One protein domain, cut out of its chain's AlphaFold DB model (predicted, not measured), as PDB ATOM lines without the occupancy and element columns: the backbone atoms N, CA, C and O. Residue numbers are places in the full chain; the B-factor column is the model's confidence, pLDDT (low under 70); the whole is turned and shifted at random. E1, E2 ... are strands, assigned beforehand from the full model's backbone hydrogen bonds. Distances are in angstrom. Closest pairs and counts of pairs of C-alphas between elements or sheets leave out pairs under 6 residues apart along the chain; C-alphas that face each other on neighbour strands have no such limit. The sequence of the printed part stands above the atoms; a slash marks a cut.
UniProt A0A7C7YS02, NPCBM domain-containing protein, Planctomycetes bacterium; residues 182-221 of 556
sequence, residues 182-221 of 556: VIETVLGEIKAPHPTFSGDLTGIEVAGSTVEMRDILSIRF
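AT A GLANCE: This is residues 182 to 221 of the 556 residues of the protein "NPCBM domain-containing protein" of Planctomycetes bacterium (UniProt A0A7C7YS02). Two small antiparallel sheets stand at opposite ends of the domain with a gap between them: a three-strand sheet of E2, E1 and E5, and the hairpin of E3 and E4. Two links join them, residues 193 to 202 and residues 213 to 215, and between E2 and E3 one pair of C-alphas lies within 8 A, those of Ala 192 and Val 206. The printed part has 40 residues with five named strands, E1 to E5 in order along the chain, and no named helix; the class is all strand. The larger sheet runs E2, E1, E5. The whole is compact and rounded, with a radius of gyration of the C-alphas of 9.0 A and spans of 22 by 20 by 17 A.

HOW THE PARTS SIT: Start at the first printed residue with E1, residues 182 to 185, the inner strand of the larger sheet. Next comes E2, residues 189 to 192, an edge strand; it forms a hairpin with E1, antiparallel at 139 degrees, and N 190 and O 183 are 2.8 A apart, within hydrogen-bond range. Go on to E3, residues 203 to 206; its closest C-alpha to E2 is that of Val 206, 6.1 A from that of Ala 192. Before it, residues 196 to 197 pair antiparallel with residues 204 to 205 of E3. E4, residues 209 to 212, forms a hairpin with E3, antiparallel at 151 degrees; look at N 206 and O 209, 2.8 A apart and within hydrogen-bond range. E5, residues 216 to 220, is the other edge strand, antiparallel to E1 at 168 degrees, with N 184 and O 218 within hydrogen-bond range at 2.8 A. E4 and E5 meet only through their link. E1 and E4 are only just apart, their closest C-alphas 8.4 A from each other; E3 and E5 are apart.

IN THESE COORDINATES: Find C-alpha 182 at (37.740, 23.086, -30.513); from there E1 runs 9.7 A to C-alpha 185. E2 covers 10.1 A from residue 189 to 192. E3 begins at C-alpha 203, at (35.009, 19.571, -16.199), and covers 9.5 A to residue 206, and E4 covers 9.8 A from 209 to 212. E5, the longest strand, runs 11.2 A from residue 216 to C-alpha 220 at (33.001, 21.818, -31.780).

THE WHOLE: The two C-alphas farthest apart, those of Gly 188 and Gly 199, are 23.7 A from each other. The printed part has no cut and no long link; E2 to E3, with 10 residues between them, is short, and the other links are tight. The mean pLDDT of the printed part is 75.8, and 13 residues are under 70: residues 187 to 188, 193 to 200, 202 and 207 to 208.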
ATOM      1  N   VAL A 182      37.599  21.663 -30.835       87.06
ATOM      2  CA  VAL A 182      37.740  23.086 -30.513       87.06
ATOM      3  C   VAL A 182      36.805  23.410 -29.357       87.06
ATOM      4  O   VAL A 182      35.588  23.289 -29.494       87.06
ATOM      5  N   ILE A 183      37.379  23.806 -28.224       87.44
ATOM      6  CA  ILE A 183      36.666  24.145 -26.992       87.44
ATOM      7  C   ILE A 183      36.754  25.661 -26.811       87.44
ATOM      8  O   ILE A 183      37.826  26.218 -26.580       87.44
ATOM      9  N   GLU A 184      35.623  26.340 -26.941       84.56
ATOM     10  CA  GLU A 184      35.492  27.771 -26.692       84.56
ATOM     11  C   GLU A 184      35.168  27.991 -25.214       84.56
ATOM     12  O   GLU A 184      34.130  27.541 -24.728       84.56
ATOM     13  N   THR A 185      36.049  28.688 -24.499       81.75
ATOM     14  CA  THR A 185      35.904  28.990 -23.069       81.75
ATOM     15  C   THR A 185      35.665  30.478 -22.818       81.75
ATOM     16  O   THR A 185      35.871  31.321 -23.696       81.75
ATOM     17  N   VAL A 186      35.311  30.828 -21.580       72.75
ATOM     18  CA  VAL A 186      35.244  32.217 -21.092       72.75
ATOM     19  C   VAL A 186      36.551  33.005 -21.296       72.75
ATOM     20  O   VAL A 186      36.486  34.229 -21.417       72.75
ATOM     21  N   LEU A 187      37.711  32.328 -21.362       68.12
ATOM     22  CA  LEU A 187      39.037  32.934 -21.564       68.12
ATOM     23  C   LEU A 187      39.530  32.892 -23.022       68.12
ATOM     24  O   LEU A 187      40.390  33.687 -23.391       68.12
ATOM     25  N   GLY A 188      39.011  31.992 -23.862       68.94
ATOM     26  CA  GLY A 188      39.459  31.841 -25.250       68.94
ATOM     27  C   GLY A 188      39.270  30.442 -25.841       68.94
ATOM     28  O   GLY A 188      38.675  29.556 -25.228       68.94
ATOM     29  N   GLU A 189      39.778  30.256 -27.059       80.50
ATOM     30  CA  GLU A 189      39.723  28.996 -27.813       80.50
ATOM     31  C   GLU A 189      40.878  28.060 -27.417       80.50
ATOM     32  O   GLU A 189      42.046  28.437 -27.516       80.50
ATOM     33  N   ILE A 190      40.553  26.828 -27.019       82.56
ATOM     34  CA  ILE A 190      41.507  25.750 -26.730       82.56
ATOM     35  C   ILE A 190      41.319  24.638 -27.770       82.56
ATOM     36  O   ILE A 190      40.193  24.313 -28.150       82.56
ATOM     37  N   LYS A 191      42.422  24.043 -28.238       83.31
ATOM     38  CA  LYS A 191      42.422  22.929 -29.199       83.31
ATOM     39  C   LYS A 191      42.929  21.664 -28.531       83.31
ATOM     40  O   LYS A 191      43.968  21.691 -27.875       83.31
ATOM     41  N   ALA A 192      42.172  20.585 -28.679       77.31
ATOM     42  CA  ALA A 192      42.425  19.311 -28.029       77.31
ATOM     43  C   ALA A 192      42.220  18.158 -29.026       77.31
ATOM     44  O   ALA A 192      41.093  17.978 -29.491       77.31
ATOM     45  N   PRO A 193      43.231  17.324 -29.328       68.12
ATOM     46  CA  PRO A 193      43.023  16.175 -30.210       68.12
ATOM     47  C   PRO A 193      42.079  15.152 -29.561       68.12
ATOM     48  O   PRO A 193      41.204  14.592 -30.223       68.12
ATOM     49  N   HIS A 194      42.226  14.948 -28.248       67.31
ATOM     50  CA  HIS A 194      41.451  14.009 -27.438       67.31
ATOM     51  C   HIS A 194      41.126  14.640 -26.067       67.31
ATOM     52  O   HIS A 194      41.892  14.453 -25.122       67.31
ATOM     53  N   PRO A 195      40.047  15.435 -25.937       66.44
ATOM     54  CA  PRO A 195      39.574  15.891 -24.632       66.44
ATOM     55  C   PRO A 195      38.963  14.724 -23.843       66.44
ATOM     56  O   PRO A 195      38.131  13.984 -24.376       66.44
ATOM     57  N   THR A 196      39.340  14.582 -22.571       66.56
ATOM     58  CA  THR A 196      38.744  13.582 -21.670       66.56
ATOM     59  C   THR A 196      37.699  14.265 -20.798       66.56
ATOM     60  O   THR A 196      38.005  15.184 -20.046       66.56
ATOM     61  N   PHE A 197      36.448  13.834 -20.907       67.94
ATOM     62  CA  PHE A 197      35.337  14.388 -20.135       67.94
ATOM     63  C   PHE A 197      35.260  13.727 -18.754       67.94
ATOM     64  O   PHE A 197      35.372  12.501 -18.659       67.94
ATOM     65  N   SER A 198      35.025  14.505 -17.693       61.62
ATOM     66  CA  SER A 198      34.696  13.923 -16.393       61.62
ATOM     67  C   SER A 198      33.253  13.394 -16.413       61.62
ATOM     68  O   SER A 198      32.323  14.066 -16.865       61.62
ATOM     69  N   GLY A 199      33.049  12.163 -15.934       60.00
ATOM     70  CA  GLY A 199      31.736  11.497 -15.976       60.00
ATOM     71  C   GLY A 199      30.661  12.140 -15.086       60.00
ATOM     72  O   GLY A 199      29.493  11.777 -15.186       60.00
ATOM     73  N   ASP A 200      31.058  13.083 -14.232       65.56
ATOM     74  CA  ASP A 200      30.216  13.890 -13.344       65.56
ATOM     75  C   ASP A 200      29.888  15.291 -13.907       65.56
ATOM     76  O   ASP A 200      29.223  16.076 -13.235       65.56
ATOM     77  N   LEU A 201      30.355  15.609 -15.124       70.44
ATOM     78  CA  LEU A 201      30.225  16.915 -15.785       70.44
ATOM     79  C   LEU A 201      30.834  18.109 -15.023       70.44
ATOM     80  O   LEU A 201      30.519  19.254 -15.346       70.44
ATOM     81  N   THR A 202      31.729  17.886 -14.055       69.25
ATOM     82  CA  THR A 202      32.453  18.982 -13.385       69.25
ATOM     83  C   THR A 202      33.433  19.692 -14.322       69.25
ATOM     84  O   THR A 202      33.549  20.920 -14.269       69.25
ATOM     85  N   GLY A 203      34.076  18.973 -15.248       74.75
ATOM     86  CA  GLY A 203      35.009  19.571 -16.199       74.75
ATOM     87  C   GLY A 203      35.460  18.676 -17.352       74.75
ATOM     88  O   GLY A 203      34.958  17.576 -17.584       74.75
ATOM     89  N   ILE A 204      36.428  19.190 -18.106       76.50
ATOM     90  CA  ILE A 204      37.095  18.500 -19.211       76.50
ATOM     91  C   ILE A 204      38.601  18.603 -19.003       76.50
ATOM     92  O   ILE A 204      39.137  19.700 -18.855       76.50
ATOM     93  N   GLU A 205      39.302  17.475 -19.036       77.69
ATOM     94  CA  GLU A 205      40.759  17.461 -19.095       77.69
ATOM     95  C   GLU A 205      41.231  17.759 -20.519       77.69
ATOM     96  O   GLU A 205      40.915  17.047 -21.480       77.69
ATOM     97  N   VAL A 206      42.018  18.824 -20.648       70.12
ATOM     98  CA  VAL A 206      42.586  19.304 -21.904       70.12
ATOM     99  C   VAL A 206      44.078  19.546 -21.708       70.12
ATOM    100  O   VAL A 206      44.477  20.363 -20.882       70.12
ATOM    101  N   ALA A 207      44.915  18.821 -22.454       65.19
ATOM    102  CA  ALA A 207      46.379  18.940 -22.407       65.19
ATOM    103  C   ALA A 207      46.994  18.863 -20.983       65.19
ATOM    104  O   ALA A 207      48.016  19.487 -20.707       65.19
ATOM    105  N   GLY A 208      46.376  18.095 -20.075       67.81
ATOM    106  CA  GLY A 208      46.817  17.952 -18.680       67.81
ATOM    107  C   GLY A 208      46.336  19.054 -17.725       67.81
ATOM    108  O   GLY A 208      46.825  19.126 -16.602       67.81
ATOM    109  N   SER A 209      45.397  19.907 -18.146       70.12
ATOM    110  CA  SER A 209      44.708  20.891 -17.299       70.12
ATOM    111  C   SER A 209      43.198  20.651 -17.317       70.12
ATOM    112  O   SER A 209      42.624  20.414 -18.377       70.12
ATOM    113  N   THR A 210      42.536  20.737 -16.165       81.06
ATOM    114  CA  THR A 210      41.071  20.635 -16.078       81.06
ATOM    115  C   THR A 210      40.429  21.995 -16.349       81.06
ATOM    116  O   THR A 210      40.722  22.974 -15.666       81.06
ATOM    117  N   VAL A 211      39.533  22.053 -17.333       79.19
ATOM    118  CA  VAL A 211      38.652  23.196 -17.590       79.19
ATOM    119  C   VAL A 211      37.302  22.904 -16.944       79.19
ATOM    120  O   VAL A 211      36.649  21.928 -17.308       79.19
ATOM    121  N   GLU A 212      36.882  23.734 -15.991       79.75
ATOM    122  CA  GLU A 212      35.548  23.656 -15.378       79.75
ATOM    123  C   GLU A 212      34.450  23.732 -16.451       79.75
ATOM    124  O   GLU A 212      34.467  24.632 -17.290       79.75
ATOM    125  N   MET A 213      33.447  22.856 -16.395       77.56
ATOM    126  CA  MET A 213      32.373  22.800 -17.400       77.56
ATOM    127  C   MET A 213      31.578  24.117 -17.476       77.56
ATOM    128  O   MET A 213      31.108  24.505 -18.542       77.56
ATOM    129  N   ARG A 214      31.499  24.851 -16.355       73.75
ATOM    130  CA  ARG A 214      30.874  26.183 -16.245       73.75
ATOM    131  C   ARG A 214      31.557  27.271 -17.084       73.75
ATOM    132  O   ARG A 214      30.931  28.271 -17.420       73.75
ATOM    133  N   ASP A 215      32.843  27.086 -17.380       77.44
ATOM    134  CA  ASP A 215      33.683  28.026 -18.123       77.44
ATOM    135  C   ASP A 215      33.666  27.737 -19.638       77.44
ATOM    136  O   ASP A 215      34.352  28.422 -20.400       77.44
ATOM    137  N   ILE A 216      32.896  26.739 -20.088       82.38
ATOM    138  CA  ILE A 216      32.820  26.288 -21.482       82.38
ATOM    139  C   ILE A 216      31.544  26.813 -22.148       82.38
ATOM    140  O   ILE A 216      30.444  26.728 -21.611       82.38
ATOM    141  N   LEU A 217      31.707  27.365 -23.349       83.69
ATOM    142  CA  LEU A 217      30.662  28.043 -24.120       83.69
ATOM    143  C   LEU A 217      30.249  27.211 -25.330       83.69
ATOM    144  O   LEU A 217      29.059  27.055 -25.614       83.69
ATOM    145  N   SER A 218      31.227  26.646 -26.040       88.75
ATOM    146  CA  SER A 218      30.967  25.675 -27.096       88.75
ATOM    147  C   SER A 218      32.064  24.618 -27.204       88.75
ATOM    148  O   SER A 218      33.223  24.855 -26.872       88.75
ATOM    149  N   ILE A 219      31.683  23.428 -27.665       89.38
ATOM    150  CA  ILE A 219      32.583  22.321 -27.999       89.38
ATOM    151  C   ILE A 219      32.242  21.911 -29.424       89.38
ATOM    152  O   ILE A 219      31.111  21.510 -29.699       89.38
ATOM    153  N   ARG A 220      33.194  22.039 -30.343       90.94
ATOM    154  CA  ARG A 220      33.001  21.818 -31.780       90.94
ATOM    155  C   ARG A 220      33.913  20.701 -32.264       90.94
ATOM    156  O   ARG A 220      35.096  20.685 -31.939       90.94
ATOM    157  N   PHE A 221      33.368  19.812 -33.086       89.81
ATOM    158  CA  PHE A 221      34.056  18.663 -33.673       89.81
ATOM    159  C   PHE A 221      34.254  18.934 -35.177       89.81
ATOM    160  O   PHE A 221      33.379  18.594 -35.973       89.81
TER     161      PHE A 221